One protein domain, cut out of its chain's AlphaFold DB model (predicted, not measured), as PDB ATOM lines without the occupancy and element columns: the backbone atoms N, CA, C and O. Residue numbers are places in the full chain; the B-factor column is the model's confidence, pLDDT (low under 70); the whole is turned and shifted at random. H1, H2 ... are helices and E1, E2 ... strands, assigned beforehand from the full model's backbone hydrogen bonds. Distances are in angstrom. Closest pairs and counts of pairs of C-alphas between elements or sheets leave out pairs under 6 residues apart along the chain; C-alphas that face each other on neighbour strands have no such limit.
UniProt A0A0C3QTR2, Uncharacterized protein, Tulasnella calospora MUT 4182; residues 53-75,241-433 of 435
ATOM      1  N   LEU A  53      -6.992 -37.415 -25.395       52.31
ATOM      2  CA  LEU A  53      -8.186 -37.191 -26.234       52.31
ATOM      3  C   LEU A  53      -8.105 -37.874 -27.618       52.31
ATOM      4  O   LEU A  53      -9.116 -38.310 -28.153       52.31
ATOM      5  N   GLN A  54      -6.910 -38.001 -28.207       43.44
ATOM      6  CA  GLN A  54      -6.663 -38.689 -29.487       43.44
ATOM      7  C   GLN A  54      -6.461 -40.198 -29.333       43.44
ATOM      8  O   GLN A  54      -6.547 -40.900 -30.335       43.44
ATOM      9  N   ALA A  55      -6.203 -40.724 -28.127       46.53
ATOM     10  CA  ALA A  55      -6.232 -42.173 -27.894       46.53
ATOM     11  C   ALA A  55      -7.611 -42.756 -28.251       46.53
ATOM     12  O   ALA A  55      -7.706 -43.882 -28.751       46.53
ATOM     13  N   HIS A  56      -8.662 -41.945 -28.094       55.81
ATOM     14  CA  HIS A  56     -10.030 -42.286 -28.457       55.81
ATOM     15  C   HIS A  56     -10.579 -41.267 -29.467       55.81
ATOM     16  O   HIS A  56     -11.358 -40.388 -29.095       55.81
ATOM     17  N   PRO A  57     -10.193 -41.354 -30.763       60.09
ATOM     18  CA  PRO A  57     -10.850 -40.561 -31.805       60.09
ATOM     19  C   PRO A  57     -12.361 -40.810 -31.752       60.09
ATOM     20  O   PRO A  57     -12.771 -41.866 -31.263       60.09
ATOM     21  N   LYS A  58     -13.188 -39.883 -32.256       60.53
ATOM     22  CA  LYS A  58     -14.644 -40.085 -32.327       60.53
ATOM     23  C   LYS A  58     -14.949 -41.457 -32.921       60.53
ATOM     24  O   LYS A  58     -14.721 -41.700 -34.105       60.53
ATOM     25  N   ARG A  59     -15.438 -42.366 -32.085       64.31
ATOM     26  CA  ARG A  59     -15.878 -43.696 -32.496       64.31
ATOM     27  C   ARG A  59     -17.394 -43.742 -32.359       64.31
ATOM     28  O   ARG A  59     -17.921 -43.205 -31.374       64.31
ATOM     29  N   PRO A  60     -18.108 -44.378 -33.301       63.56
ATOM     30  CA  PRO A  60     -19.511 -44.686 -33.077       63.56
ATOM     31  C   PRO A  60     -19.658 -45.466 -31.757       63.56
ATOM     32  O   PRO A  60     -18.681 -46.066 -31.290       63.56
ATOM     33  N   PRO A  61     -20.836 -45.419 -31.112       63.72
ATOM     34  CA  PRO A  61     -21.140 -46.313 -29.998       63.72
ATOM     35  C   PRO A  61     -20.736 -47.759 -30.327       63.72
ATOM     36  O   PRO A  61     -20.710 -48.153 -31.498       63.72
ATOM     37  N   ALA A  62     -20.376 -48.547 -29.310       66.38
ATOM     38  CA  ALA A  62     -20.121 -49.971 -29.521       66.38
ATOM     39  C   ALA A  62     -21.351 -50.624 -30.182       66.38
ATOM     40  O   ALA A  62     -22.469 -50.183 -29.940       66.38
ATOM     41  N   ARG A  63     -21.149 -51.665 -31.004       57.16
ATOM     42  CA  ARG A  63     -22.218 -52.286 -31.819       57.16
ATOM     43  C   ARG A  63     -23.449 -52.742 -31.018       57.16
ATOM     44  O   ARG A  63     -24.517 -52.840 -31.604       57.16
ATOM     45  N   ASP A  64     -23.293 -52.959 -29.713       67.81
ATOM     46  CA  ASP A  64     -24.342 -53.430 -28.798       67.81
ATOM     47  C   ASP A  64     -24.922 -52.307 -27.902       67.81
ATOM     48  O   ASP A  64     -25.619 -52.593 -26.923       67.81
ATOM     49  N   CYS A  65     -24.594 -51.041 -28.189       66.00
ATOM     50  CA  CYS A  65     -25.004 -49.865 -27.424       66.00
ATOM     51  C   CYS A  65     -25.793 -48.878 -28.287       66.00
ATOM     52  O   CYS A  65     -25.261 -48.320 -29.247       66.00
ATOM     53  N   ASP A  66     -27.014 -48.580 -27.857       68.56
ATOM     54  CA  ASP A  66     -27.857 -47.553 -28.450       68.56
ATOM     55  C   ASP A  66     -27.728 -46.244 -27.675       68.56
ATOM     56  O   ASP A  66     -27.708 -46.208 -26.444       68.56
ATOM     57  N   VAL A  67     -27.659 -45.133 -28.396       62.28
ATOM     58  CA  VAL A  67     -27.692 -43.800 -27.792       62.28
ATOM     59  C   VAL A  67     -29.153 -43.460 -27.507       62.28
ATOM     60  O   VAL A  67     -29.890 -43.091 -28.416       62.28
ATOM     61  N   VAL A  68     -29.588 -43.610 -26.256       62.03
ATOM     62  CA  VAL A  68     -31.008 -43.435 -25.881       62.03
ATOM     63  C   VAL A  68     -31.351 -42.023 -25.451       62.03
ATOM     64  O   VAL A  68     -32.496 -41.594 -25.545       62.03
ATOM     65  N   HIS A  69     -30.357 -41.298 -24.963       53.12
ATOM     66  CA  HIS A  69     -30.500 -39.912 -24.590       53.12
ATOM     67  C   HIS A  69     -29.134 -39.301 -24.805       53.12
ATOM     68  O   HIS A  69     -28.237 -39.436 -23.986       53.12
ATOM     69  N   VAL A  70     -28.923 -38.628 -25.926       52.00
ATOM     70  CA  VAL A  70     -27.850 -37.646 -25.884       52.00
ATOM     71  C   VAL A  70     -28.387 -36.532 -25.023       52.00
ATOM     72  O   VAL A  70     -29.501 -36.077 -25.268       52.00
ATOM     73  N   ASN A  71     -27.584 -35.996 -24.120       49.12
ATOM     74  CA  ASN A  71     -27.790 -34.614 -23.741       49.12
ATOM     75  C   ASN A  71     -27.452 -33.721 -24.964       49.12
ATOM     76  O   ASN A  71     -26.674 -32.782 -24.856       49.12
ATOM     77  N   ILE A  72     -28.049 -33.983 -26.142       38.47
ATOM     78  CA  ILE A  72     -28.468 -32.942 -27.060       38.47
ATOM     79  C   ILE A  72     -29.706 -32.393 -26.358       38.47
ATOM     80  O   ILE A  72     -30.818 -32.438 -26.828       38.47
ATOM     81  N   THR A  73     -29.551 -31.839 -25.168       30.97
ATOM     82  CA  THR A  73     -30.370 -30.675 -24.937       30.97
ATOM     83  C   THR A  73     -29.793 -29.580 -25.823       30.97
ATOM     84  O   THR A  73     -28.854 -29.769 -26.605       30.97
ATOM     85  N   ASN A  74     -30.279 -28.375 -25.609       34.19
ATOM     86  CA  ASN A  74     -29.801 -27.086 -26.094       34.19
ATOM     87  C   ASN A  74     -28.342 -26.877 -25.599       34.19
ATOM     88  O   ASN A  74     -27.845 -25.765 -25.589       34.19
ATOM     89  N   SER A  75     -27.673 -27.940 -25.140       38.34
ATOM     90  CA  SER A  75     -26.492 -28.105 -24.321       38.34
ATOM     91  C   SER A  75     -25.529 -29.109 -24.963       38.34
ATOM     92  O   SER A  75     -24.822 -29.838 -24.271       38.34
ATOM     93  N   SER A 241      -8.276 -21.902 -10.953       74.94
ATOM     94  CA  SER A 241      -8.852 -20.984  -9.967       74.94
ATOM     95  C   SER A 241      -9.407 -21.766  -8.768       74.94
ATOM     96  O   SER A 241     -10.033 -22.811  -8.978       74.94
ATOM     97  N   PRO A 242      -9.235 -21.279  -7.522       77.00
ATOM     98  CA  PRO A 242      -9.837 -21.916  -6.349       77.00
ATOM     99  C   PRO A 242     -11.371 -21.985  -6.443       77.00
ATOM    100  O   PRO A 242     -11.972 -22.898  -5.889       77.00
ATOM    101  N   TYR A 243     -11.992 -21.088  -7.214       81.06
ATOM    102  CA  TYR A 243     -13.443 -21.016  -7.394       81.06
ATOM    103  C   TYR A 243     -13.967 -21.902  -8.537       81.06
ATOM    104  O   TYR A 243     -15.164 -22.179  -8.604       81.06
ATOM    105  N   ALA A 244     -13.100 -22.386  -9.436       80.19
ATOM    106  CA  ALA A 244     -13.519 -23.030 -10.686       80.19
ATOM    107  C   ALA A 244     -14.387 -24.280 -10.467       80.19
ATOM    108  O   ALA A 244     -15.413 -24.448 -11.129       80.19
ATOM    109  N   LYS A 245     -13.993 -25.160  -9.536       86.44
ATOM    110  CA  LYS A 245     -14.744 -26.391  -9.237       86.44
ATOM    111  C   LYS A 245     -16.105 -26.079  -8.600       86.44
ATOM    112  O   LYS A 245     -17.100 -26.692  -8.984       86.44
ATOM    113  N   ALA A 246     -16.160 -25.096  -7.700       86.56
ATOM    114  CA  ALA A 246     -17.401 -24.645  -7.076       86.56
ATOM    115  C   ALA A 246     -18.359 -24.030  -8.102       86.56
ATOM    116  O   ALA A 246     -19.510 -24.454  -8.201       86.56
ATOM    117  N   GLN A 247     -17.866 -23.126  -8.951       82.69
ATOM    118  CA  GLN A 247     -18.637 -22.504 -10.033       82.69
ATOM    119  C   GLN A 247     -19.158 -23.513 -11.061       82.69
ATOM    120  O   GLN A 247     -20.277 -23.372 -11.543       82.69
ATOM    121  N   GLY A 248     -18.406 -24.572 -11.368       82.31
ATOM    122  CA  GLY A 248     -18.872 -25.636 -12.261       82.31
ATOM    123  C   GLY A 248     -19.863 -26.627 -11.637       82.31
ATOM    124  O   GLY A 248     -20.542 -27.344 -12.375       82.31
ATOM    125  N   SER A 249     -19.959 -26.693 -10.305       87.38
ATOM    126  CA  SER A 249     -20.694 -27.749  -9.589       87.38
ATOM    127  C   SER A 249     -22.206 -27.734  -9.840       87.38
ATOM    128  O   SER A 249     -22.824 -28.797  -9.952       87.38
ATOM    129  N   GLY A 250     -22.804 -26.549 -10.004       82.62
ATOM    130  CA  GLY A 250     -24.238 -26.408 -10.270       82.62
ATOM    131  C   GLY A 250     -24.652 -27.081 -11.576       82.62
ATOM    132  O   GLY A 250     -25.596 -27.871 -11.601       82.62
ATOM    133  N   TRP A 251     -23.863 -26.874 -12.634       83.94
ATOM    134  CA  TRP A 251     -24.091 -27.514 -13.930       83.94
ATOM    135  C   TRP A 251     -23.936 -29.039 -13.867       83.94
ATOM    136  O   TRP A 251     -24.679 -29.770 -14.521       83.94
ATOM    137  N   VAL A 252     -23.004 -29.552 -13.055       86.69
ATOM    138  CA  VAL A 252     -22.846 -31.004 -12.857       86.69
ATOM    139  C   VAL A 252     -24.097 -31.604 -12.200       86.69
ATOM    140  O   VAL A 252     -24.568 -32.657 -12.633       86.69
ATOM    141  N   ASN A 253     -24.691 -30.926 -11.215       86.56
ATOM    142  CA  ASN A 253     -25.933 -31.380 -10.576       86.56
ATOM    143  C   ASN A 253     -27.126 -31.389 -11.544       86.56
ATOM    144  O   ASN A 253     -27.929 -32.326 -11.539       86.56
ATOM    145  N   GLU A 254     -27.222 -30.396 -12.419       82.31
ATOM    146  CA  GLU A 254     -28.232 -30.351 -13.481       82.31
ATOM    147  C   GLU A 254     -28.017 -31.436 -14.539       82.31
ATOM    148  O   GLU A 254     -28.975 -32.063 -15.001       82.31
ATOM    149  N   LEU A 255     -26.760 -31.701 -14.908       84.88
ATOM    150  CA  LEU A 255     -26.407 -32.805 -15.792       84.88
ATOM    151  C   LEU A 255     -26.857 -34.140 -15.188       84.88
ATOM    152  O   LEU A 255     -27.492 -34.935 -15.877       84.88
ATOM    153  N   ILE A 256     -26.581 -34.377 -13.902       88.12
ATOM    154  CA  ILE A 256     -27.020 -35.586 -13.191       88.12
ATOM    155  C   ILE A 256     -28.545 -35.706 -13.212       88.12
ATOM    156  O   ILE A 256     -29.067 -36.782 -13.516       88.12
ATOM    157  N   ALA A 257     -29.266 -34.617 -12.943       85.81
ATOM    158  CA  ALA A 257     -30.725 -34.591 -12.981       85.81
ATOM    159  C   ALA A 257     -31.261 -35.011 -14.360       85.81
ATOM    160  O   ALA A 257     -32.101 -35.905 -14.460       85.81
ATOM    161  N   ARG A 258     -30.686 -34.477 -15.444       83.44
ATOM    162  CA  ARG A 258     -31.054 -34.836 -16.827       83.44
ATOM    163  C   ARG A 258     -30.701 -36.270 -17.196       83.44
ATOM    164  O   ARG A 258     -31.473 -36.933 -17.878       83.44
ATOM    165  N   LEU A 259     -29.549 -36.772 -16.760       84.50
ATOM    166  CA  LEU A 259     -29.142 -38.148 -17.052       84.50
ATOM    167  C   LEU A 259     -30.007 -39.176 -16.303       84.50
ATOM    168  O   LEU A 259     -30.267 -40.263 -16.824       84.50
ATOM    169  N   THR A 260     -30.462 -38.834 -15.096       87.31
ATOM    170  CA  THR A 260     -31.212 -39.739 -14.209       87.31
ATOM    171  C   THR A 260     -32.728 -39.557 -14.262       87.31
ATOM    172  O   THR A 260     -33.446 -40.428 -13.778       87.31
ATOM    173  N   GLY A 261     -33.224 -38.450 -14.823       84.69
ATOM    174  CA  GLY A 261     -34.643 -38.083 -14.769       84.69
ATOM    175  C   GLY A 261     -35.132 -37.721 -13.361       84.69
ATOM    176  O   GLY A 261     -36.333 -37.719 -13.117       84.69
ATOM    177  N   LYS A 262     -34.218 -37.453 -12.421       88.25
ATOM    178  CA  LYS A 262     -34.535 -37.073 -11.035       88.25
ATOM    179  C   LYS A 262     -34.425 -35.561 -10.866       88.25
ATOM    180  O   LYS A 262     -33.706 -34.910 -11.618       88.25
ATOM    181  N   SER A 263     -35.113 -35.008  -9.869       86.38
ATOM    182  CA  SER A 263     -35.004 -33.587  -9.526       86.38
ATOM    183  C   SER A 263     -33.562 -33.190  -9.186       86.38
ATOM    184  O   SER A 263     -32.784 -33.987  -8.649       86.38
ATOM    185  N   VAL A 264     -33.197 -31.947  -9.513       82.69
ATOM    186  CA  VAL A 264     -31.871 -31.396  -9.201       82.69
ATOM    187  C   VAL A 264     -31.706 -31.308  -7.686       82.69
ATOM    188  O   VAL A 264     -32.588 -30.817  -6.981       82.69
ATOM    189  N   ARG A 265     -30.552 -31.743  -7.169       83.94
ATOM    190  CA  ARG A 265     -30.167 -31.459  -5.782       83.94
ATOM    191  C   ARG A 265     -29.766 -29.988  -5.685       83.94
ATOM    192  O   ARG A 265     -28.711 -29.603  -6.180       83.94
ATOM    193  N   VAL A 266     -30.621 -29.173  -5.072       82.00
ATOM    194  CA  VAL A 266     -30.386 -27.736  -4.887       82.00
ATOM    195  C   VAL A 266     -29.322 -27.534  -3.808       82.00
ATOM    196  O   VAL A 266     -29.617 -27.587  -2.619       82.00
ATOM    197  N   THR A 267     -28.073 -27.367  -4.239       83.31
ATOM    198  CA  THR A 267     -26.897 -27.129  -3.390       83.31
ATOM    199  C   THR A 267     -25.906 -26.230  -4.134       83.31
ATOM    200  O   THR A 267     -25.852 -26.273  -5.367       83.31
ATOM    201  N   GLY A 268     -25.130 -25.429  -3.401       82.12
ATOM    202  CA  GLY A 268     -24.088 -24.561  -3.958       82.12
ATOM    203  C   GLY A 268     -24.587 -23.627  -5.065       82.12
ATOM    204  O   GLY A 268     -25.534 -22.871  -4.871       82.12
ATOM    205  N   ALA A 269     -23.981 -23.722  -6.252       75.38
ATOM    206  CA  ALA A 269     -24.253 -22.848  -7.401       75.38
ATOM    207  C   ALA A 269     -25.648 -23.026  -8.055       75.38
ATOM    208  O   ALA A 269     -25.970 -22.348  -9.031       75.38
ATOM    209  N   VAL A 270     -26.476 -23.966  -7.586       78.12
ATOM    210  CA  VAL A 270     -27.772 -24.289  -8.203       78.12
ATOM    211  C   VAL A 270     -28.833 -23.221  -7.905       78.12
ATOM    212  O   VAL A 270     -29.165 -22.962  -6.751       78.12
ATOM    213  N   ASN A 271     -29.470 -22.678  -8.949       76.56
ATOM    214  CA  ASN A 271     -30.634 -21.803  -8.795       76.56
ATOM    215  C   ASN A 271     -31.910 -22.626  -8.534       76.56
ATOM    216  O   ASN A 271     -32.452 -23.257  -9.444       76.56
ATOM    217  N   ALA A 272     -32.400 -22.597  -7.292       79.94
ATOM    218  CA  ALA A 272     -33.576 -23.353  -6.857       79.94
ATOM    219  C   ALA A 272     -34.844 -23.027  -7.665       79.94
ATOM    220  O   ALA A 272     -35.591 -23.928  -8.042       79.94
ATOM    221  N   THR A 273     -35.079 -21.742  -7.946       74.88
ATOM    222  CA  THR A 273     -36.298 -21.267  -8.611       74.88
ATOM    223  C   THR A 273     -36.396 -21.818 -10.028       74.88
ATOM    224  O   THR A 273     -37.406 -22.419 -10.373       74.88
ATOM    225  N   LEU A 274     -35.330 -21.688 -10.820       74.81
ATOM    226  CA  LEU A 274     -35.310 -22.187 -12.199       74.81
ATOM    227  C   LEU A 274     -35.322 -23.722 -12.243       74.81
ATOM    228  O   LEU A 274     -36.057 -24.331 -13.009       74.81
ATOM    229  N   ASN A 275     -34.564 -24.382 -11.369       71.94
ATOM    230  CA  ASN A 275     -34.414 -25.836 -11.451       71.94
ATOM    231  C   ASN A 275     -35.576 -26.629 -10.838       71.94
ATOM    232  O   ASN A 275     -35.641 -27.848 -11.009       71.94
ATOM    233  N   SER A 276     -36.483 -25.954 -10.129       79.50
ATOM    234  CA  SER A 276     -37.718 -26.543  -9.599       79.50
ATOM    235  C   SER A 276     -38.916 -26.393 -10.537       79.50
ATOM    236  O   SER A 276     -39.880 -27.147 -10.398       79.50
ATOM    237  N   ASP A 277     -38.860 -25.465 -11.499       76.62
ATOM    238  CA  ASP A 277     -39.955 -25.185 -12.422       76.62
ATOM    239  C   ASP A 277     -39.820 -26.044 -13.698       76.62
ATOM    240  O   ASP A 277     -38.894 -25.829 -14.485       76.62
ATOM    241  N   PRO A 278     -40.749 -26.983 -13.973       78.50
ATOM    242  CA  PRO A 278     -40.700 -27.835 -15.163       78.50
ATOM    243  C   PRO A 278     -40.721 -27.074 -16.496       78.50
ATOM    244  O   PRO A 278     -40.349 -27.643 -17.523       78.50
ATOM    245  N   THR A 279     -41.163 -25.811 -16.505       75.12
ATOM    246  CA  THR A 279     -41.162 -24.958 -17.702       75.12
ATOM    247  C   THR A 279     -39.764 -24.454 -18.047       75.12
ATOM    248  O   THR A 279     -39.430 -24.322 -19.225       75.12
ATOM    249  N   THR A 280     -38.927 -24.215 -17.034       68.56
ATOM    250  CA  THR A 280     -37.558 -23.719 -17.214       68.56
ATOM    251  C   THR A 280     -36.520 -24.831 -17.071       68.56
ATOM    252  O   THR A 280     -35.481 -24.772 -17.717       68.56
ATOM    253  N   PHE A 281     -36.816 -25.915 -16.356       72.94
ATOM    254  CA  PHE A 281     -35.955 -27.092 -16.261       72.94
ATOM    255  C   PHE A 281     -36.731 -28.396 -16.529       72.94
ATOM    256  O   PHE A 281     -37.002 -29.180 -15.615       72.94
ATOM    257  N   PRO A 282     -37.097 -28.674 -17.795       74.25
ATOM    258  CA  PRO A 282     -37.781 -29.913 -18.137       74.25
ATOM    259  C   PRO A 282     -36.836 -31.116 -17.995       74.25
ATOM    260  O   PRO A 282     -35.705 -31.106 -18.490       74.25
ATOM    261  N   LEU A 283     -37.324 -32.180 -17.354       76.06
ATOM    262  CA  LEU A 283     -36.635 -33.467 -17.202       76.06
ATOM    263  C   LEU A 283     -37.179 -34.517 -18.188       76.06
ATOM    264  O   LEU A 283     -38.332 -34.407 -18.620       76.06
ATOM    265  N   PRO A 284     -36.399 -35.557 -18.542       70.69
ATOM    266  CA  PRO A 284     -36.900 -36.666 -19.352       70.69
ATOM    267  C   PRO A 284     -38.151 -37.318 -18.734       70.69
ATOM    268  O   PRO A 284     -38.218 -37.431 -17.510       70.69
ATOM    269  N   PRO A 285     -39.128 -37.779 -19.541       63.78
ATOM    270  CA  PRO A 285     -39.151 -37.797 -21.011       63.78
ATOM    271  C   PRO A 285     -39.615 -36.475 -21.647       63.78
ATOM    272  O   PRO A 285     -39.575 -36.338 -22.865       63.78
ATOM    273  N   ASN A 286     -40.054 -35.510 -20.835       62.69
ATOM    274  CA  ASN A 286     -40.630 -34.244 -21.295       62.69
ATOM    275  C   ASN A 286     -39.561 -33.217 -21.702       62.69
ATOM    276  O   ASN A 286     -39.871 -32.208 -22.332       62.69
ATOM    277  N   SER A 287     -38.293 -33.472 -21.370       58.88
ATOM    278  CA  SER A 287     -37.157 -32.757 -21.941       58.88
ATOM    279  C   SER A 287     -37.014 -33.126 -23.421       58.88
ATOM    280  O   SER A 287     -36.881 -34.316 -23.721       58.88
ATOM    281  N   PRO A 288     -36.974 -32.162 -24.354       51.12
ATOM    282  CA  PRO A 288     -36.688 -32.487 -25.745       51.12
ATOM    283  C   PRO A 288     -35.342 -33.223 -25.850       51.12
ATOM    284  O   PRO A 288     -34.341 -32.758 -25.311       51.12
ATOM    285  N   SER A 289     -35.300 -34.348 -26.576       38.03
ATOM    286  CA  SER A 289     -34.055 -35.092 -26.865       38.03
ATOM    287  C   SER A 289     -33.038 -34.284 -27.676       38.03
ATOM    288  O   SER A 289     -31.911 -34.738 -27.850       38.03
ATOM    289  N   ILE A 290     -33.502 -33.152 -28.231       34.56
ATOM    290  CA  ILE A 290     -32.805 -32.075 -28.936       34.56
ATOM    291  C   ILE A 290     -33.445 -30.772 -28.471       34.56
ATOM    292  O   ILE A 290     -34.435 -30.315 -29.031       34.56
ATOM    293  N   VAL A 291     -32.914 -30.169 -27.418       34.47
ATOM    294  CA  VAL A 291     -33.117 -28.730 -27.194       34.47
ATOM    295  C   VAL A 291     -31.933 -28.109 -28.063       34.47
ATOM    296  O   VAL A 291     -30.895 -28.735 -28.220       34.47
ATOM    297  N   SER A 292     -32.014 -26.976 -28.771       30.55
ATOM    298  CA  SER A 292     -30.893 -26.236 -29.422       30.55
ATOM    299  C   SER A 292     -30.776 -24.765 -28.964       30.55
ATOM    300  O   SER A 292     -31.715 -24.018 -29.244       30.55
ATOM    301  N   ALA A 293     -29.696 -24.357 -28.247       32.38
ATOM    302  CA  ALA A 293     -29.549 -22.979 -27.711       32.38
ATOM    303  C   ALA A 293     -29.622 -22.012 -28.878       32.38
ATOM    304  O   ALA A 293     -28.768 -22.122 -29.765       32.38
ATOM    305  N   PRO A 294     -30.620 -21.110 -28.938       29.55
ATOM    306  CA  PRO A 294     -30.644 -20.138 -30.004       29.55
ATOM    307  C   PRO A 294     -29.338 -19.347 -29.946       29.55
ATOM    308  O   PRO A 294     -28.946 -18.798 -28.914       29.55
ATOM    309  N   PHE A 295     -28.652 -19.323 -31.084       32.41
ATOM    310  CA  PHE A 295     -27.565 -18.402 -31.373       32.41
ATOM    311  C   PHE A 295     -28.184 -16.991 -31.393       32.41
ATOM    312  O   PHE A 295     -28.572 -16.487 -32.442       32.41
ATOM    313  N   HIS A 296     -28.395 -16.382 -30.226       28.16
ATOM    314  CA  HIS A 296     -28.951 -15.033 -30.153       28.16
ATOM    315  C   HIS A 296     -27.868 -13.985 -30.436       28.16
ATOM    316  O   HIS A 296     -26.790 -13.994 -29.853       28.16
ATOM    317  N   ASP A 297     -28.195 -13.011 -31.282       32.72
ATOM    318  CA  ASP A 297     -27.411 -11.788 -31.515       32.72
ATOM    319  C   ASP A 297     -27.503 -10.793 -30.329       32.72
ATOM    320  O   ASP A 297     -27.072  -9.639 -30.407       32.72
ATOM    321  N   ASP A 298     -28.064 -11.224 -29.188       33.03
ATOM    322  CA  ASP A 298     -28.041 -10.433 -27.963       33.03
ATOM    323  C   ASP A 298     -26.654 -10.523 -27.314       33.03
ATOM    324  O   ASP A 298     -26.314 -11.434 -26.546       33.03
ATOM    325  N   ARG A 299     -25.846  -9.517 -27.653       35.09
ATOM    326  CA  ARG A 299     -24.467  -9.287 -27.205       35.09
ATOM    327  C   ARG A 299     -24.288  -9.310 -25.681       35.09
ATOM    328  O   ARG A 299     -23.157  -9.477 -25.227       35.09
ATOM    329  N   ARG A 300     -25.356  -9.175 -24.883       32.00
ATOM    330  CA  ARG A 300     -25.294  -9.283 -23.413       32.00
ATOM    331  C   ARG A 300     -25.686 -10.657 -22.864       32.00
ATOM    332  O   ARG A 300     -25.329 -10.944 -21.722       32.00
ATOM    333  N   PHE A 301     -26.363 -11.500 -23.642       28.36
ATOM    334  CA  PHE A 301     -26.918 -12.780 -23.183       28.36
ATOM    335  C   PHE A 301     -26.074 -13.984 -23.637       28.36
ATOM    336  O   PHE A 301     -25.724 -14.834 -22.820       28.36
ATOM    337  N   VAL A 302     -25.583 -13.993 -24.885       30.98
ATOM    338  CA  VAL A 302     -24.628 -15.022 -25.369       30.98
ATOM    339  C   VAL A 302     -23.261 -14.930 -24.680       30.98
ATOM    340  O   VAL A 302     -22.530 -15.917 -24.604       30.98
ATOM    341  N   ARG A 303     -22.941 -13.777 -24.078       31.14
ATOM    342  CA  ARG A 303     -21.738 -13.582 -23.254       31.14
ATOM    343  C   ARG A 303     -21.702 -14.492 -22.014       31.14
ATOM    344  O   ARG A 303     -20.612 -14.801 -21.548       31.14
ATOM    345  N   ARG A 304     -22.862 -14.917 -21.494       38.38
ATOM    346  CA  ARG A 304     -22.986 -15.572 -20.176       38.38
ATOM    347  C   ARG A 304     -23.183 -17.088 -20.227       38.38
ATOM    348  O   ARG A 304     -22.870 -17.776 -19.266       38.38
ATOM    349  N   LEU A 305     -23.646 -17.629 -21.355       40.84
ATOM    350  CA  LEU A 305     -24.020 -19.047 -21.453       40.84
ATOM    351  C   LEU A 305     -22.856 -19.962 -21.883       40.84
ATOM    352  O   LEU A 305     -22.917 -21.168 -21.660       40.84
ATOM    353  N   SER A 306     -21.794 -19.420 -22.500       52.09
ATOM    354  CA  SER A 306     -20.654 -20.230 -22.958       52.09
ATOM    355  C   SER A 306     -19.366 -19.435 -23.226       52.09
ATOM    356  O   SER A 306     -18.873 -19.342 -24.359       52.09
ATOM    357  N   SER A 307     -18.816 -18.831 -22.171       63.22
ATOM    358  CA  SER A 307     -17.418 -18.390 -22.173       63.22
ATOM    359  C   SER A 307     -16.486 -19.602 -22.031       63.22
ATOM    360  O   SER A 307     -16.879 -20.667 -21.557       63.22
ATOM    361  N   ASP A 308     -15.236 -19.451 -22.455       65.88
ATOM    362  CA  ASP A 308     -14.166 -20.415 -22.163       65.88
ATOM    363  C   ASP A 308     -14.051 -20.726 -20.671       65.88
ATOM    364  O   ASP A 308     -13.940 -21.899 -20.318       65.88
ATOM    365  N   ASN A 309     -14.122 -19.706 -19.813       71.12
ATOM    366  CA  ASN A 309     -14.040 -19.882 -18.364       71.12
ATOM    367  C   ASN A 309     -15.181 -20.746 -17.821       71.12
ATOM    368  O   ASN A 309     -14.913 -21.690 -17.086       71.12
ATOM    369  N   ASN A 310     -16.423 -20.535 -18.266       73.88
ATOM    370  CA  ASN A 310     -17.556 -21.340 -17.798       73.88
ATOM    371  C   ASN A 310     -17.395 -22.815 -18.193       73.88
ATOM    372  O   ASN A 310     -17.577 -23.703 -17.365       73.88
ATOM    373  N   ILE A 311     -16.980 -23.092 -19.436       76.19
ATOM    374  CA  ILE A 311     -16.707 -24.472 -19.868       76.19
ATOM    375  C   ILE A 311     -15.544 -25.075 -19.075       76.19
ATOM    376  O   ILE A 311     -15.607 -26.237 -18.677       76.19
ATOM    377  N   ALA A 312     -14.483 -24.306 -18.832       79.88
ATOM    378  CA  ALA A 312     -13.347 -24.768 -18.047       79.88
ATOM    379  C   ALA A 312     -13.743 -25.091 -16.598       79.88
ATOM    380  O   ALA A 312     -13.294 -26.108 -16.077       79.88
ATOM    381  N   HIS A 313     -14.618 -24.291 -15.980       80.88
ATOM    382  CA  HIS A 313     -15.162 -24.528 -14.640       80.88
ATOM    383  C   HIS A 313     -16.017 -25.801 -14.598       80.88
ATOM    384  O   HIS A 313     -15.830 -26.641 -13.722       80.88
ATOM    385  N   MET A 314     -16.889 -26.013 -15.590       83.94
ATOM    386  CA  MET A 314     -17.666 -27.254 -15.712       83.94
ATOM    387  C   MET A 314     -16.759 -28.486 -15.865       83.94
ATOM    388  O   MET A 314     -16.961 -29.497 -15.197       83.94
ATOM    389  N   ILE A 315     -15.725 -28.403 -16.711       83.75
ATOM    390  CA  ILE A 315     -14.732 -29.477 -16.880       83.75
ATOM    391  C   ILE A 315     -13.947 -29.716 -15.579       83.75
ATOM    392  O   ILE A 315     -13.648 -30.867 -15.262       83.75
ATOM    393  N   ALA A 316     -13.636 -28.659 -14.820       84.56
ATOM    394  CA  ALA A 316     -12.985 -28.758 -13.514       84.56
ATOM    395  C   ALA A 316     -13.865 -29.467 -12.482       84.56
ATOM    396  O   ALA A 316     -13.385 -30.361 -11.786       84.56
ATOM    397  N   ALA A 317     -15.151 -29.116 -12.419       87.00
ATOM    398  CA  ALA A 317     -16.114 -29.737 -11.516       87.00
ATOM    399  C   ALA A 317     -16.353 -31.221 -11.834       87.00
ATOM    400  O   ALA A 317     -16.462 -32.026 -10.916       87.00
ATOM    401  N   LEU A 318     -16.350 -31.598 -13.120       88.31
ATOM    402  CA  LEU A 318     -16.450 -32.997 -13.557       88.31
ATOM    403  C   LEU A 318     -15.253 -33.870 -13.139       88.31
ATOM    404  O   LEU A 318     -15.333 -35.096 -13.237       88.31
ATOM    405  N   ALA A 319     -14.124 -33.257 -12.764       85.81
ATOM    406  CA  ALA A 319     -12.866 -33.918 -12.402       85.81
ATOM    407  C   ALA A 319     -12.299 -34.890 -13.466       85.81
ATOM    408  O   ALA A 319     -11.407 -35.687 -13.192       85.81
ATOM    409  N   ILE A 320     -12.762 -34.797 -14.717       78.88
ATOM    410  CA  ILE A 320     -12.343 -35.661 -15.839       78.88
ATOM    411  C   ILE A 320     -10.922 -35.366 -16.344       78.88
ATOM    412  O   ILE A 320     -10.353 -36.145 -17.109       78.88
ATOM    413  N   LEU A 321     -10.350 -34.227 -15.947       73.88
ATOM    414  CA  LEU A 321      -9.015 -33.768 -16.330       73.88
ATOM    415  C   LEU A 321      -8.273 -33.190 -15.121       73.88
ATOM    416  O   LEU A 321      -7.639 -32.143 -15.235       73.88
ATOM    417  N   ASP A 322      -8.368 -33.861 -13.970       68.69
ATOM    418  CA  ASP A 322      -7.752 -33.354 -12.749       68.69
ATOM    419  C   ASP A 322      -6.234 -33.490 -12.780       68.69
ATOM    420  O   ASP A 322      -5.660 -34.576 -12.916       68.69
ATOM    421  N   ASP A 323      -5.574 -32.346 -12.678       66.56
ATOM    422  CA  ASP A 323      -4.135 -32.294 -12.603       66.56
ATOM    423  C   ASP A 323      -3.681 -32.702 -11.201       66.56
ATOM    424  O   ASP A 323      -4.120 -32.108 -10.216       66.56
ATOM    425  N   PRO A 324      -2.763 -33.678 -11.069       60.41
ATOM    426  CA  PRO A 324      -2.391 -34.233  -9.767       60.41
ATOM    427  C   PRO A 324      -1.707 -33.212  -8.849       60.41
ATOM    428  O   PRO A 324      -1.521 -33.465  -7.662       60.41
ATOM    429  N   LYS A 325      -1.272 -32.076  -9.403       65.12
ATOM    430  CA  LYS A 325      -0.701 -30.949  -8.672       65.12
ATOM    431  C   LYS A 325      -1.216 -29.657  -9.287       65.12
ATOM    432  O   LYS A 325      -1.272 -29.545 -10.514       65.12
ATOM    433  N   ARG A 326      -1.510 -28.667  -8.437       66.12
ATOM    434  CA  ARG A 326      -1.726 -27.287  -8.890       66.12
ATOM    435  C   ARG A 326      -0.527 -26.846  -9.729       66.12
ATOM    436  O   ARG A 326       0.614 -27.208  -9.427       66.12
ATOM    437  N   LEU A 327      -0.798 -26.083 -10.784       65.25
ATOM    438  CA  LEU A 327       0.266 -25.468 -11.564       65.25
ATOM    439  C   LEU A 327       1.126 -24.605 -10.631       65.25
ATOM    440  O   LEU A 327       0.570 -23.808  -9.872       65.25
ATOM    441  N   PRO A 328       2.457 -24.774 -10.642       64.44
ATOM    442  CA  PRO A 328       3.320 -23.939  -9.828       64.44
ATOM    443  C   PRO A 328       3.234 -22.489 -10.315       64.44
ATOM    444  O   PRO A 328       3.142 -22.238 -11.515       64.44
ATOM    445  N   ALA A 329       3.335 -21.536  -9.387       60.03
ATOM    446  CA  ALA A 329       3.419 -20.111  -9.719       60.03
ATOM    447  C   ALA A 329       4.741 -19.739 -10.430       60.03
ATOM    448  O   ALA A 329       4.896 -18.615 -10.899       60.03
ATOM    449  N   HIS A 330       5.697 -20.676 -10.511       60.69
ATOM    450  CA  HIS A 330       7.029 -20.472 -11.074       60.69
ATOM    451  C   HIS A 330       7.477 -21.640 -11.957       60.69
ATOM    452  O   HIS A 330       7.169 -22.802 -11.686       60.69
ATOM    453  N   GLY A 331       8.308 -21.318 -12.955       59.62
ATOM    454  CA  GLY A 331       8.984 -22.292 -13.814       59.62
ATOM    455  C   GLY A 331       8.069 -22.905 -14.877       59.62
ATOM    456  O   GLY A 331       6.852 -22.817 -14.770       59.62
ATOM    457  N   PRO A 332       8.614 -23.519 -15.941       60.69
ATOM    458  CA  PRO A 332       7.772 -24.095 -16.978       60.69
ATOM    459  C   PRO A 332       6.813 -25.133 -16.372       60.69
ATOM    460  O   PRO A 332       7.197 -25.857 -15.449       60.69
ATOM    461  N   PRO A 333       5.591 -25.249 -16.915       63.28
ATOM    462  CA  PRO A 333       4.606 -26.221 -16.446       63.28
ATOM    463  C   PRO A 333       5.195 -27.637 -16.356       63.28
ATOM    464  O   PRO A 333       6.036 -28.028 -17.182       63.28
ATOM    465  N   PRO A 334       4.675 -28.477 -15.455       67.62
ATOM    466  CA  PRO A 334       4.904 -29.907 -15.535       67.62
ATOM    467  C   PRO A 334       4.521 -30.434 -16.929       67.62
ATOM    468  O   PRO A 334       3.449 -30.142 -17.457       67.62
ATOM    469  N   LYS A 335       5.395 -31.237 -17.554       67.00
ATOM    470  CA  LYS A 335       5.155 -31.800 -18.904       67.00
ATOM    471  C   LYS A 335       3.898 -32.679 -18.983       67.00
ATOM    472  O   LYS A 335       3.401 -32.935 -20.079       67.00
ATOM    473  N   ASN A 336       3.436 -33.169 -17.838       67.44
ATOM    474  CA  ASN A 336       2.281 -34.038 -17.658       67.44
ATOM    475  C   ASN A 336       0.988 -33.282 -17.310       67.44
ATOM    476  O   ASN A 336       0.001 -33.948 -17.014       67.44
ATOM    477  N   HIS A 337       0.987 -31.947 -17.367       71.38
ATOM    478  CA  HIS A 337      -0.219 -31.160 -17.132       71.38
ATOM    479  C   HIS A 337      -1.319 -31.504 -18.155       71.38
ATOM    480  O   HIS A 337      -1.061 -31.582 -19.366       71.38
ATOM    481  N   LEU A 338      -2.529 -31.760 -17.662       72.88
ATOM    482  CA  LEU A 338      -3.683 -32.214 -18.424       72.88
ATOM    483  C   LEU A 338      -4.497 -31.034 -18.943       72.88
ATOM    484  O   LEU A 338      -4.941 -31.086 -20.094       72.88
ATOM    485  N   PHE A 339      -4.643 -29.957 -18.169       76.69
ATOM    486  CA  PHE A 339      -5.393 -28.794 -18.620       76.69
ATOM    487  C   PHE A 339      -4.599 -27.933 -19.617       76.69
ATOM    488  O   PHE A 339      -3.637 -27.248 -19.296       76.69
ATOM    489  N   ILE A 340      -5.009 -27.932 -20.887       77.81
ATOM    490  CA  ILE A 340      -4.439 -27.037 -21.904       77.81
ATOM    491  C   ILE A 340      -5.592 -26.303 -22.575       77.81
ATOM    492  O   ILE A 340      -6.311 -26.889 -23.389       77.81
ATOM    493  N   ALA A 341      -5.745 -25.013 -22.267       77.25
ATOM    494  CA  ALA A 341      -6.881 -24.201 -22.709       77.25
ATOM    495  C   ALA A 341      -7.113 -24.264 -24.229       77.25
ATOM    496  O   ALA A 341      -8.232 -24.494 -24.672       77.25
ATOM    497  N   SER A 342      -6.053 -24.185 -25.044       76.38
ATOM    498  CA  SER A 342      -6.154 -24.253 -26.513       76.38
ATOM    499  C   SER A 342      -6.683 -25.583 -27.065       76.38
ATOM    500  O   SER A 342      -7.062 -25.652 -28.232       76.38
ATOM    501  N   LYS A 343      -6.710 -26.643 -26.250       77.69
ATOM    502  CA  LYS A 343      -7.242 -27.964 -26.619       77.69
ATOM    503  C   LYS A 343      -8.607 -28.245 -26.027       77.69
ATOM    504  O   LYS A 343      -9.377 -28.993 -26.621       77.69
ATOM    505  N   LEU A 344      -8.857 -27.707 -24.840       79.81
ATOM    506  CA  LEU A 344     -10.065 -27.979 -24.077       79.81
ATOM    507  C   LEU A 344     -11.143 -26.962 -24.388       79.81
ATOM    508  O   LEU A 344     -12.261 -27.354 -24.687       79.81
ATOM    509  N   VAL A 345     -10.771 -25.685 -24.401       78.88
ATOM    510  CA  VAL A 345     -11.673 -24.559 -24.618       78.88
ATOM    511  C   VAL A 345     -11.253 -23.646 -25.794       78.88
ATOM    512  O   VAL A 345     -11.326 -22.430 -25.639       78.88
ATOM    513  N   PRO A 346     -10.818 -24.126 -26.990       80.00
ATOM    514  CA  PRO A 346     -10.662 -23.257 -28.172       80.00
ATOM    515  C   PRO A 346     -11.968 -22.548 -28.584       80.00
ATOM    516  O   PRO A 346     -13.055 -22.879 -28.108       80.00
ATOM    517  N   PHE A 347     -11.901 -21.575 -29.498       71.00
ATOM    518  CA  PHE A 347     -13.123 -21.025 -30.103       71.00
ATOM    519  C   PHE A 347     -13.972 -22.147 -30.711       71.00
ATOM    520  O   PHE A 347     -13.427 -23.088 -31.286       71.00
ATOM    521  N   SER A 348     -15.297 -22.050 -30.568       73.62
ATOM    522  CA  SER A 348     -16.238 -23.099 -30.990       73.62
ATOM    523  C   SER A 348     -16.051 -24.459 -30.306       73.62
ATOM    524  O   SER A 348     -16.476 -25.475 -30.858       73.62
ATOM    525  N   THR A 349     -15.448 -24.491 -29.110       76.44
ATOM    526  CA  THR A 349     -15.392 -25.704 -28.278       76.44
ATOM    527  C   THR A 349     -16.750 -26.347 -28.152       76.44
ATOM    528  O   THR A 349     -17.743 -25.644 -28.030       76.44
ATOM    529  N   SER A 350     -16.773 -27.672 -28.138       77.06
ATOM    530  CA  SER A 350     -17.981 -28.463 -27.995       77.06
ATOM    531  C   SER A 350     -17.750 -29.598 -27.015       77.06
ATOM    532  O   SER A 350     -16.980 -30.507 -27.325       77.06
ATOM    533  N   LEU A 351     -18.483 -29.600 -25.905       78.69
ATOM    534  CA  LEU A 351     -18.635 -30.768 -25.042       78.69
ATOM    535  C   LEU A 351     -20.033 -31.370 -25.237       78.69
ATOM    536  O   LEU A 351     -21.044 -30.677 -25.128       78.69
ATOM    537  N   VAL A 352     -20.070 -32.664 -25.542       79.50
ATOM    538  CA  VAL A 352     -21.286 -33.472 -25.687       79.50
ATOM    539  C   VAL A 352     -21.257 -34.568 -24.633       79.50
ATOM    540  O   VAL A 352     -20.242 -35.246 -24.483       79.50
ATOM    541  N   VAL A 353     -22.372 -34.757 -23.927       83.56
ATOM    542  CA  VAL A 353     -22.557 -35.864 -22.983       83.56
ATOM    543  C   VAL A 353     -23.659 -36.770 -23.514       83.56
ATOM    544  O   VAL A 353     -24.774 -36.327 -23.772       83.56
ATOM    545  N   GLU A 354     -23.346 -38.041 -23.699       81.50
ATOM    546  CA  GLU A 354     -24.257 -39.062 -24.198       81.50
ATOM    547  C   GLU A 354     -24.613 -40.032 -23.076       81.50
ATOM    548  O   GLU A 354     -23.725 -40.533 -22.387       81.50
ATOM    549  N   LYS A 355     -25.903 -40.337 -22.936       83.44
ATOM    550  CA  LYS A 355     -26.417 -41.496 -22.215       83.44
ATOM    551  C   LYS A 355     -26.715 -42.608 -23.222       83.44
ATOM    552  O   LYS A 355     -27.513 -42.458 -24.151       83.44
ATOM    553  N   LEU A 356     -26.044 -43.729 -23.026       83.06
ATOM    554  CA  LEU A 356     -26.126 -44.932 -23.840       83.06
ATOM    555  C   LEU A 356     -26.876 -46.008 -23.055       83.06
ATOM    556  O   LEU A 356     -26.733 -46.082 -21.838       83.06
ATOM    557  N   VAL A 357     -27.621 -46.867 -23.740       83.06
ATOM    558  CA  VAL A 357     -28.122 -48.131 -23.195       83.06
ATOM    559  C   VAL A 357     -27.462 -49.258 -23.961       83.06
ATOM    560  O   VAL A 357     -27.602 -49.359 -25.177       83.06
ATOM    561  N   CYS A 358     -26.740 -50.108 -23.244       78.25
ATOM    562  CA  CYS A 358     -26.063 -51.261 -23.816       78.25
ATOM    563  C   CYS A 358     -26.808 -52.541 -23.430       78.25
ATOM    564  O   CYS A 358     -27.226 -52.708 -22.284       78.25
ATOM    565  N   THR A 359     -26.992 -53.433 -24.403       65.94
ATOM    566  CA  THR A 359     -27.745 -54.697 -24.249       65.94
ATOM    567  C   THR A 359     -26.893 -55.852 -23.728       65.94
ATOM    568  O   THR A 359     -27.428 -56.856 -23.264       65.94
ATOM    569  N   ARG A 360     -25.568 -55.702 -23.783       61.53
ATOM    570  CA  ARG A 360     -24.583 -56.627 -23.227       61.53
ATOM    571  C   ARG A 360     -23.739 -55.853 -22.231       61.53
ATOM    572  O   ARG A 360     -23.279 -54.759 -22.567       61.53
ATOM    573  N   GLN A 361     -23.517 -56.401 -21.035       56.66
ATOM    574  CA  GLN A 361     -22.630 -55.769 -20.062       56.66
ATOM    575  C   GLN A 361     -21.270 -55.529 -20.728       56.66
ATOM    576  O   GLN A 361     -20.517 -56.462 -21.027       56.66
ATOM    577  N   VAL A 362     -20.938 -54.259 -20.969       53.91
ATOM    578  CA  VAL A 362     -19.645 -53.843 -21.540       53.91
ATOM    579  C   VAL A 362     -18.489 -54.278 -20.617       53.91
ATOM    580  O   VAL A 362     -17.339 -54.360 -21.054       53.91
ATOM    581  N   HIS A 363     -18.807 -54.676 -19.374       45.84
ATOM    582  CA  HIS A 363     -17.938 -55.408 -18.446       45.84
ATOM    583  C   HIS A 363     -17.165 -56.565 -19.094       45.84
ATOM    584  O   HIS A 363     -15.994 -56.756 -18.775       45.84
ATOM    585  N   LEU A 364     -17.743 -57.264 -20.074       49.28
ATOM    586  CA  LEU A 364     -17.129 -58.442 -20.697       49.28
ATOM    587  C   LEU A 364     -15.992 -58.139 -21.696       49.28
ATOM    588  O   LEU A 364     -15.471 -59.057 -22.325       49.28
ATOM    589  N   GLN A 365     -15.585 -56.875 -21.877       49.75
ATOM    590  CA  GLN A 365     -14.318 -56.545 -22.560       49.75
ATOM    591  C   GLN A 365     -13.137 -56.354 -21.588       49.75
ATOM    592  O   GLN A 365     -11.989 -56.209 -22.018       49.75
ATOM    593  N   SER A 366     -13.386 -56.399 -20.275       44.97
ATOM    594  CA  SER A 366     -12.361 -56.653 -19.265       44.97
ATOM    595  C   SER A 366     -12.213 -58.169 -19.136       44.97
ATOM    596  O   SER A 366     -13.181 -58.846 -18.822       44.97
ATOM    597  N   ARG A 367     -11.026 -58.724 -19.407       42.06
ATOM    598  CA  ARG A 367     -10.703 -60.137 -19.131       42.06
ATOM    599  C   ARG A 367     -10.701 -60.389 -17.614       42.06
ATOM    600  O   ARG A 367      -9.630 -60.476 -17.023       42.06
ATOM    601  N   ASP A 368     -11.873 -60.450 -16.999       40.84
ATOM    602  CA  ASP A 368     -12.056 -60.880 -15.616       40.84
ATOM    603  C   ASP A 368     -12.861 -62.194 -15.619       40.84
ATOM    604  O   ASP A 368     -14.015 -62.182 -16.051       40.84
ATOM    605  N   PRO A 369     -12.274 -63.348 -15.242       36.09
ATOM    606  CA  PRO A 369     -12.912 -64.661 -15.395       36.09
ATOM    607  C   PRO A 369     -14.072 -64.933 -14.425       36.09
ATOM    608  O   PRO A 369     -14.671 -66.001 -14.500       36.09
ATOM    609  N   ALA A 370     -14.366 -64.023 -13.491       39.81
ATOM    610  CA  ALA A 370     -15.305 -64.270 -12.393       39.81
ATOM    611  C   ALA A 370     -16.744 -63.767 -12.637       39.81
ATOM    612  O   ALA A 370     -17.603 -63.949 -11.775       39.81
ATOM    613  N   ALA A 371     -17.041 -63.146 -13.783       43.34
ATOM    614  CA  ALA A 371     -18.401 -62.712 -14.104       43.34
ATOM    615  C   ALA A 371     -19.186 -63.864 -14.750       43.34
ATOM    616  O   ALA A 371     -18.994 -64.193 -15.919       43.34
ATOM    617  N   VAL A 372     -20.042 -64.486 -13.940       39.88
ATOM    618  CA  VAL A 372     -20.992 -65.537 -14.319       39.88
ATOM    619  C   VAL A 372     -21.799 -65.108 -15.549       39.88
ATOM    620  O   VAL A 372     -22.387 -64.028 -15.576       39.88
ATOM    621  N   ASP A 373     -21.805 -65.976 -16.560       41.38
ATOM    622  CA  ASP A 373     -22.630 -65.886 -17.763       41.38
ATOM    623  C   ASP A 373     -24.116 -65.966 -17.388       41.38
ATOM    624  O   ASP A 373     -24.689 -67.050 -17.293       41.38
ATOM    625  N   ASP A 374     -24.751 -64.817 -17.155       44.84
ATOM    626  CA  ASP A 374     -26.210 -64.721 -17.181       44.84
ATOM    627  C   ASP A 374     -26.674 -64.324 -18.585       44.84
ATOM    628  O   ASP A 374     -27.164 -63.222 -18.848       44.84
ATOM    629  N   SER A 375     -26.518 -65.268 -19.511       46.47
ATOM    630  CA  SER A 375     -27.014 -65.217 -20.888       46.47
ATOM    631  C   SER A 375     -28.551 -65.160 -20.994       46.47
ATOM    632  O   SER A 375     -29.090 -65.120 -22.103       46.47
ATOM    633  N   LYS A 376     -29.282 -65.113 -19.868       45.28
ATOM    634  CA  LYS A 376     -30.744 -64.957 -19.821       45.28
ATOM    635  C   LYS A 376     -31.202 -63.567 -19.392       45.28
ATOM    636  O   LYS A 376     -32.374 -63.242 -19.598       45.28
ATOM    637  N   SER A 377     -30.316 -62.716 -18.879       48.62
ATOM    638  CA  SER A 377     -30.680 -61.338 -18.571       48.62
ATOM    639  C   SER A 377     -30.492 -60.444 -19.806       48.62
ATOM    640  O   SER A 377     -29.390 -60.189 -20.284       48.62
ATOM    641  N   ARG A 378     -31.595 -59.911 -20.344       54.06
ATOM    642  CA  ARG A 378     -31.549 -58.750 -21.253       54.06
ATOM    643  C   ARG A 378     -31.332 -57.475 -20.429       54.06
ATOM    644  O   ARG A 378     -32.097 -56.521 -20.581       54.06
ATOM    645  N   LEU A 379     -30.382 -57.481 -19.488       60.22
ATOM    646  CA  LEU A 379     -30.135 -56.333 -18.624       60.22
ATOM    647  C   LEU A 379     -29.621 -55.184 -19.487       60.22
ATOM    648  O   LEU A 379     -28.497 -55.182 -19.982       60.22
ATOM    649  N   LYS A 380     -30.506 -54.212 -19.692       70.69
ATOM    650  CA  LYS A 380     -30.185 -52.930 -20.296       70.69
ATOM    651  C   LYS A 380     -29.448 -52.110 -19.250       70.69
ATOM    652  O   LYS A 380     -30.044 -51.695 -18.261       70.69
ATOM    653  N   GLU A 381     -28.163 -51.889 -19.469       81.00
ATOM    654  CA  GLU A 381     -27.355 -51.040 -18.599       81.00
ATOM    655  C   GLU A 381     -27.156 -49.662 -19.219       81.00
ATOM    656  O   GLU A 381     -26.886 -49.530 -20.414       81.00
ATOM    657  N   GLU A 382     -27.267 -48.634 -18.383       86.44
ATOM    658  CA  GLU A 382     -27.095 -47.245 -18.785       86.44
ATOM    659  C   GLU A 382     -25.648 -46.794 -18.568       86.44
ATOM    660  O   GLU A 382     -25.074 -46.986 -17.494       86.44
ATOM    661  N   TYR A 383     -25.070 -46.151 -19.579       86.88
ATOM    662  CA  TYR A 383     -23.707 -45.631 -19.570       86.88
ATOM    663  C   TYR A 383     -23.683 -44.155 -19.951       86.88
ATOM    664  O   TYR A 383     -24.545 -43.675 -20.679       86.88
ATOM    665  N   VAL A 384     -22.658 -43.448 -19.498       89.62
ATOM    666  CA  VAL A 384     -22.329 -42.070 -19.845       89.62
ATOM    667  C   VAL A 384     -21.048 -42.069 -20.671       89.62
ATOM    668  O   VAL A 384     -20.068 -42.730 -20.315       89.62
ATOM    669  N   ARG A 385     -21.056 -41.312 -21.767       87.94
ATOM    670  CA  ARG A 385     -19.893 -41.030 -22.613       87.94
ATOM    671  C   ARG A 385     -19.771 -39.532 -22.824       87.94
ATOM    672  O   ARG A 385     -20.775 -38.855 -23.015       87.94
ATOM    673  N   MET A 386     -18.549 -39.011 -22.833       87.31
ATOM    674  CA  MET A 386     -18.300 -37.595 -23.107       87.31
ATOM    675  C   MET A 386     -17.444 -37.425 -24.358       87.31
ATOM    676  O   MET A 386     -16.469 -38.150 -24.558       87.31
ATOM    677  N   ILE A 387     -17.805 -36.457 -25.200       83.44
ATOM    678  CA  ILE A 387     -17.085 -36.104 -26.424       83.44
ATOM    679  C   ILE A 387     -16.726 -34.621 -26.352       83.44
ATOM    680  O   ILE A 387     -17.605 -33.763 -26.403       83.44
ATOM    681  N   LEU A 388     -15.433 -34.320 -26.256       83.94
ATOM    682  CA  LEU A 388     -14.893 -32.966 -26.222       83.94
ATOM    683  C   LEU A 388     -14.122 -32.692 -27.512       83.94
ATOM    684  O   LEU A 388     -13.146 -33.379 -27.810       83.94
ATOM    685  N   ASN A 389     -14.542 -31.677 -28.268       82.56
ATOM    686  CA  ASN A 389     -13.901 -31.260 -29.521       82.56
ATOM    687  C   ASN A 389     -13.685 -32.438 -30.491       82.56
ATOM    688  O   ASN A 389     -12.606 -32.606 -31.055       82.56
ATOM    689  N   GLU A 390     -14.723 -33.267 -30.651       81.56
ATOM    690  CA  GLU A 390     -14.730 -34.495 -31.465       81.56
ATOM    691  C   GLU A 390     -13.814 -35.632 -30.953       81.56
ATOM    692  O   GLU A 390     -13.667 -36.653 -31.618       81.56
ATOM    693  N   GLY A 391     -13.209 -35.511 -29.771       82.81
ATOM    694  CA  GLY A 391     -12.476 -36.594 -29.108       82.81
ATOM    695  C   GLY A 391     -13.299 -37.211 -27.984       82.81
ATOM    696  O   GLY A 391     -13.916 -36.484 -27.209       82.81
ATOM    697  N   VAL A 392     -13.310 -38.541 -27.864       84.81
ATOM    698  CA  VAL A 392     -13.917 -39.191 -26.694       84.81
ATOM    699  C   VAL A 392     -13.020 -38.932 -25.484       84.81
ATOM    700  O   VAL A 392     -11.809 -39.157 -25.532       84.81
ATOM    701  N   VAL A 393     -13.615 -38.450 -24.397       86.38
ATOM    702  CA  VAL A 393     -12.902 -38.162 -23.154       86.38
ATOM    703  C   VAL A 393     -12.751 -39.459 -22.349       86.38
ATOM    704  O   VAL A 393     -13.763 -40.092 -22.042       86.38
ATOM    705  N   PRO A 394     -11.524 -39.872 -21.978       87.00
ATOM    706  CA  PRO A 394     -11.341 -40.927 -20.987       87.00
ATOM    707  C   PRO A 394     -11.949 -40.492 -19.649       87.00
ATOM    708  O   PRO A 394     -11.536 -39.478 -19.087       87.00
ATOM    709  N   LEU A 395     -12.901 -41.261 -19.128       87.94
ATOM    710  CA  LEU A 395     -13.506 -41.024 -17.817       87.94
ATOM    711  C   LEU A 395     -12.656 -41.729 -16.756       87.94
ATOM    712  O   LEU A 395     -13.026 -42.782 -16.243       87.94
ATOM    713  N   ASP A 396     -11.471 -41.174 -16.494       87.25
ATOM    714  CA  ASP A 396     -10.483 -41.653 -15.511       87.25
ATOM    715  C   ASP A 396     -10.912 -41.309 -14.073       87.25
ATOM    716  O   ASP A 396     -10.192 -40.675 -13.309       87.25
ATOM    717  N   LEU A 397     -12.150 -41.676 -13.742       88.31
ATOM    718  CA  LEU A 397     -12.757 -41.524 -12.427       88.31
ATOM    719  C   LEU A 397     -12.688 -42.879 -11.726       88.31
ATOM    720  O   LEU A 397     -12.923 -43.920 -12.353       88.31
ATOM    721  N   LYS A 398     -12.373 -42.877 -10.429       89.31
ATOM    722  CA  LYS A 398     -12.150 -44.100  -9.641       89.31
ATOM    723  C   LYS A 398     -13.325 -45.076  -9.764       89.31
ATOM    724  O   LYS A 398     -13.111 -46.272  -9.950       89.31
ATOM    725  N   GLU A 399     -14.547 -44.558  -9.711       90.50
ATOM    726  CA  GLU A 399     -15.800 -45.311  -9.775       90.50
ATOM    727  C   GLU A 399     -16.053 -45.905 -11.170       90.50
ATOM    728  O   GLU A 399     -16.614 -46.988 -11.280       90.50
ATOM    729  N   CYS A 400     -15.598 -45.248 -12.242       88.31
ATOM    730  CA  CYS A 400     -15.782 -45.719 -13.622       88.31
ATOM    731  C   CYS A 400     -14.825 -46.864 -14.009       88.31
ATOM    732  O   CYS A 400     -14.995 -47.517 -15.048       88.31
ATOM    733  N   GLY A 401     -13.795 -47.101 -13.192       86.69
ATOM    734  CA  GLY A 401     -12.847 -48.196 -13.342       86.69
ATOM    735  C   GLY A 401     -12.129 -48.232 -14.698       86.69
ATOM    736  O   GLY A 401     -11.940 -47.232 -15.394       86.69
ATOM    737  N   ARG A 402     -11.708 -49.434 -15.110       83.81
ATOM    738  CA  ARG A 402     -10.918 -49.630 -16.343       83.81
ATOM    739  C   ARG A 402     -11.682 -49.283 -17.621       83.81
ATOM    740  O   ARG A 402     -11.049 -48.937 -18.619       83.81
ATOM    741  N   ILE A 403     -13.008 -49.403 -17.608       80.75
ATOM    742  CA  ILE A 403     -13.864 -49.113 -18.765       80.75
ATOM    743  C   ILE A 403     -13.846 -47.606 -19.057       80.75
ATOM    744  O   ILE A 403     -13.665 -47.223 -20.216       80.75
ATOM    745  N   GLY A 404     -13.903 -46.766 -18.020       84.69
ATOM    746  CA  GLY A 404     -13.787 -45.311 -18.148       84.69
ATOM    747  C   GLY A 404     -12.484 -44.878 -18.817       84.69
ATOM    748  O   GLY A 404     -12.500 -44.118 -19.785       84.69
ATOM    749  N   VAL A 405     -11.359 -45.455 -18.395       82.56
ATOM    750  CA  VAL A 405     -10.031 -45.155 -18.959       82.56
ATOM    751  C   VAL A 405      -9.876 -45.671 -20.396       82.56
ATOM    752  O   VAL A 405      -9.363 -44.969 -21.274       82.56
ATOM    753  N   LYS A 406     -10.292 -46.917 -20.659       80.94
ATOM    754  CA  LYS A 406     -10.040 -47.589 -21.946       80.94
ATOM    755  C   LYS A 406     -11.048 -47.266 -23.037       80.94
ATOM    756  O   LYS A 406     -10.683 -47.366 -24.202       80.94
ATOM    757  N   LEU A 407     -12.292 -46.965 -22.686       79.50
ATOM    758  CA  LEU A 407     -13.381 -46.777 -23.650       79.50
ATOM    759  C   LEU A 407     -14.059 -45.406 -23.522       79.50
ATOM    760  O   LEU A 407     -14.853 -45.059 -24.392       79.50
ATOM    761  N   GLY A 408     -13.765 -44.629 -22.472       85.94
ATOM    762  CA  GLY A 408     -14.467 -43.368 -22.204       85.94
ATOM    763  C   GLY A 408     -15.928 -43.576 -21.803       85.94
ATOM    764  O   GLY A 408     -16.757 -42.698 -22.036       85.94
ATOM    765  N   LEU A 409     -16.253 -44.755 -21.260       86.44
ATOM    766  CA  LEU A 409     -17.597 -45.140 -20.836       86.44
ATOM    767  C   LEU A 409     -17.636 -45.313 -19.322       86.44
ATOM    768  O   LEU A 409     -16.772 -45.974 -18.754       86.44
ATOM    769  N   CYS A 410     -18.664 -44.780 -18.679       89.38
ATOM    770  CA  CYS A 410     -18.901 -44.979 -17.255       89.38
ATOM    771  C   CYS A 410     -20.343 -45.410 -17.036       89.38
ATOM    772  O   CYS A 410     -21.231 -44.834 -17.654       89.38
ATOM    773  N   ARG A 411     -20.610 -46.409 -16.192       90.50
ATOM    774  CA  ARG A 411     -21.997 -46.763 -15.861       90.50
ATOM    775  C   ARG A 411     -22.671 -45.547 -15.226       90.50
ATOM    776  O   ARG A 411     -22.028 -44.835 -14.459       90.50
ATOM    777  N   LEU A 412     -23.944 -45.291 -15.523       90.25
ATOM    778  CA  LEU A 412     -24.616 -44.081 -15.041       90.25
ATOM    779  C   LEU A 412     -24.560 -43.966 -13.512       90.25
ATOM    780  O   LEU A 412     -24.259 -42.900 -12.988       90.25
ATOM    781  N   GLU A 413     -24.794 -45.062 -12.796       91.25
ATOM    782  CA  GLU A 413     -24.723 -45.080 -11.332       91.25
ATOM    783  C   GLU A 413     -23.310 -44.798 -10.798       91.25
ATOM    784  O   GLU A 413     -23.167 -44.062  -9.823       91.25
ATOM    785  N   ASP A 414     -22.273 -45.344 -11.445       92.81
ATOM    786  CA  ASP A 414     -20.867 -45.081 -11.104       92.81
ATOM    787  C   ASP A 414     -20.510 -43.617 -11.358       92.81
ATOM    788  O   ASP A 414     -19.891 -42.968 -10.514       92.81
ATOM    789  N   PHE A 415     -20.962 -43.071 -12.490       93.62
ATOM    790  CA  PHE A 415     -20.780 -41.665 -12.817       93.62
ATOM    791  C   PHE A 415     -21.434 -40.789 -11.751       93.62
ATOM    792  O   PHE A 415     -20.762 -39.949 -11.170       93.62
ATOM    793  N   VAL A 416     -22.701 -41.022 -11.405       93.94
ATOM    794  CA  VAL A 416     -23.390 -40.240 -10.367       93.94
ATOM    795  C   VAL A 416     -22.650 -40.307  -9.025       93.94
ATOM    796  O   VAL A 416     -22.486 -39.270  -8.389       93.94
ATOM    797  N   ARG A 417     -22.141 -41.482  -8.621       94.25
ATOM    798  CA  ARG A 417     -21.336 -41.624  -7.393       94.25
ATOM    799  C   ARG A 417     -20.017 -40.852  -7.445       94.25
ATOM    800  O   ARG A 417     -19.641 -40.250  -6.444       94.25
ATOM    801  N   SER A 418     -19.344 -40.841  -8.595       93.38
ATOM    802  CA  SER A 418     -18.080 -40.109  -8.772       93.38
ATOM    803  C   SER A 418     -18.227 -38.589  -8.629       93.38
ATOM    804  O   SER A 418     -17.254 -37.902  -8.346       93.38
ATOM    805  N   GLN A 419     -19.442 -38.053  -8.794       94.38
ATOM    806  CA  GLN A 419     -19.724 -36.616  -8.716       94.38
ATOM    807  C   GLN A 419     -20.143 -36.160  -7.306       94.38
ATOM    808  O   GLN A 419     -20.822 -35.142  -7.155       94.38
ATOM    809  N   SER A 420     -19.745 -36.894  -6.259       93.75
ATOM    810  CA  SER A 420     -20.104 -36.593  -4.864       93.75
ATOM    811  C   SER A 420     -19.713 -35.176  -4.434       93.75
ATOM    812  O   SER A 420     -20.471 -34.531  -3.716       93.75
ATOM    813  N   PHE A 421     -18.580 -34.666  -4.928       92.00
ATOM    814  CA  PHE A 421     -18.128 -33.291  -4.710       92.00
ATOM    815  C   PHE A 421     -19.213 -32.271  -5.086       92.00
ATOM    816  O   PHE A 421     -19.670 -31.506  -4.240       92.00
ATOM    817  N   SER A 422     -19.692 -32.302  -6.335       91.06
ATOM    818  CA  SER A 422     -20.742 -31.386  -6.792       91.06
ATOM    819  C   SER A 422     -22.073 -31.645  -6.092       91.06
ATOM    820  O   SER A 422     -22.776 -30.699  -5.744       91.06
ATOM    821  N   GLN A 423     -22.401 -32.909  -5.819       91.88
ATOM    822  CA  GLN A 423     -23.632 -33.282  -5.114       91.88
ATOM    823  C   GLN A 423     -23.687 -32.819  -3.651       91.88
ATOM    824  O   GLN A 423     -24.778 -32.776  -3.080       91.88
ATOM    825  N   ASN A 424     -22.536 -32.496  -3.060       92.50
ATOM    826  CA  ASN A 424     -22.398 -31.956  -1.710       92.50
ATOM    827  C   ASN A 424     -22.193 -30.430  -1.708       92.50
ATOM    828  O   ASN A 424     -21.751 -29.878  -0.707       92.50
ATOM    829  N   GLY A 425     -22.503 -29.742  -2.812       85.25
ATOM    830  CA  GLY A 425     -22.408 -28.283  -2.922       85.25
ATOM    831  C   GLY A 425     -21.078 -27.762  -3.466       85.25
ATOM    832  O   GLY A 425     -20.964 -26.563  -3.688       85.25
ATOM    833  N   GLY A 426     -20.097 -28.630  -3.739       87.31
ATOM    834  CA  GLY A 426     -18.853 -28.267  -4.424       87.31
ATOM    835  C   GLY A 426     -18.021 -27.196  -3.718       87.31
ATOM    836  O   GLY A 426     -17.484 -26.328  -4.396       87.31
ATOM    837  N   ASP A 427     -17.967 -27.230  -2.384       89.50
ATOM    838  CA  ASP A 427     -17.297 -26.247  -1.514       89.50
ATOM    839  C   ASP A 427     -17.780 -24.799  -1.716       89.50
ATOM    840  O   ASP A 427     -17.101 -23.850  -1.333       89.50
ATOM    841  N   TRP A 428     -18.964 -24.610  -2.309       87.00
ATOM    842  CA  TRP A 428     -19.507 -23.293  -2.636       87.00
ATOM    843  C   TRP A 428     -19.534 -22.346  -1.435       87.00
ATOM    844  O   TRP A 428     -19.036 -21.229  -1.532       87.00
ATOM    845  N   ASP A 429     -20.057 -22.799  -0.299       85.69
ATOM    846  CA  ASP A 429     -20.180 -21.961   0.896       85.69
ATOM    847  C   ASP A 429     -18.811 -21.602   1.500       85.69
ATOM    848  O   ASP A 429     -18.672 -20.546   2.112       85.69
ATOM    849  N   GLU A 430     -17.788 -22.436   1.297       85.88
ATOM    850  CA  GLU A 430     -16.419 -22.168   1.755       85.88
ATOM    851  C   GLU A 430     -15.722 -21.146   0.854       85.88
ATOM    852  O   GLU A 430     -15.090 -20.213   1.345       85.88
ATOM    853  N   VAL A 431     -15.830 -21.308  -0.469       85.19
ATOM    854  CA  VAL A 431     -15.027 -20.519  -1.414       85.19
ATOM    855  C   VAL A 431     -15.740 -19.280  -1.947       85.19
ATOM    856  O   VAL A 431     -15.067 -18.371  -2.413       85.19
ATOM    857  N   CYS A 432     -17.073 -19.226  -1.924       81.50
ATOM    858  CA  CYS A 432     -17.847 -18.121  -2.500       81.50
ATOM    859  C   CYS A 432     -18.438 -17.156  -1.470       81.50
ATOM    860  O   CYS A 432     -18.925 -16.092  -1.867       81.50
ATOM    861  N   SER A 433     -18.381 -17.489  -0.178       75.94
ATOM    862  CA  SER A 433     -18.729 -16.555   0.894       75.94
ATOM    863  C   SER A 433     -17.704 -15.422   0.946       75.94
ATOM    864  O   SER A 433     -16.499 -15.663   0.875       75.94
TER     865      SER A 433
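What this domain is: This is residues 53 to 75 and 241 to 433 of the 435 residues of an uncharacterized protein of Tulasnella calospora MUT 4182 (UniProt A0A0C3QTR2). A strongly twisted antiparallel sheet, in the order E1, E2, E3, E4, has H1 and H8 over one face and H7 at its edge beside E4. H4 and H9 pack on H1, long loops surround this body, and residues 295 to 301 and 328 to 333 stick out. The printed part has 216 residues with ten named helices and four named strands, along the chain E1 H1 H2 H3 H4 H5 E2 H6 E3 H7 E4 H8 H9 H10; its class is mixed, with under half of the residues in named elements. It is compact, with a radius of gyration of the C-alphas of 18.1 A and spans of 55 by 49 by 33 A.

How they stand to each other: Begin with the sheet of E1, residues 65 to 70, E2, residues 350 to 358, E3, residues 381 to 388, and E4, residues 409 to 411. Within hydrogen-bond range you find N 66 and O 357 at 2.9 A between E1 and E2, N 354 and O 385 at 2.8 A between E2 and E3, and N 384 and O 410 at 2.7 A between E3 and E4. H1, residues 244 to 260, and H8, residues 412 to 418, are on the same face, making two layers, helices on one face of a sheet. H1 lies over E2 at a height over the sheet of 12.6 A, H8 over E4 at 7.3 A. H7, residues 398 to 407, stands at the sheet's level and touches H8 at a steep tilt of 56 degrees, closest at C-alphas Glu 399 and Asp 414, 5.2 A. H6, residues 362 to 365, only grazes the sheet. The hub, H1, touches H4, residues 308 to 317, closest at C-alphas Gly 248 and Met 314, 4.0 A. With residues 246 to 253 alone H1 touches H9, residues 420 to 423, closest at C-alphas Ser 249 and Ser 422, 4.6 A. H1 only just touches H8 and H10, residues 428 to 431, with 3 pairs of C-alphas within 8 A each. H2, residues 272 to 276, is close but not clearly touching H1, as is H5, residues 341 to 344, to H4; H3, residues 302 to 305, touches no helix. Every O i to N i+4 pair is within hydrogen-bond range in H2, H4 and H8, but 11 of 13 in H1 and 3 of 6 in H7.

Where its parts are: Find C-alpha 65 at (-25.004, -49.865, -27.424), where E1 begins; E2 runs 24.5 A and E3 23.2 A. From C-alpha 244 at (-13.519, -23.030, -10.686) H1 runs 24.6 A, with a kink of 33 degrees near residue 251. H10 ends at C-alpha 431, (-15.027, -20.519, -1.414).

The domain as a whole: The C-alphas farthest apart, of His 330 and Lys 376, are 59.0 A apart. Residues 76 to 240 are cut out, with 23.8 A between C-alphas 75 and 241. The links H1 to H2, H2 to H3, H4 to H5 and H6 to E3 are long. The mean pLDDT of the printed part is 70.5; look for values under 70 at residues 53 to 75, 280, 285 to 308, 322 to 336 and 359 to 379.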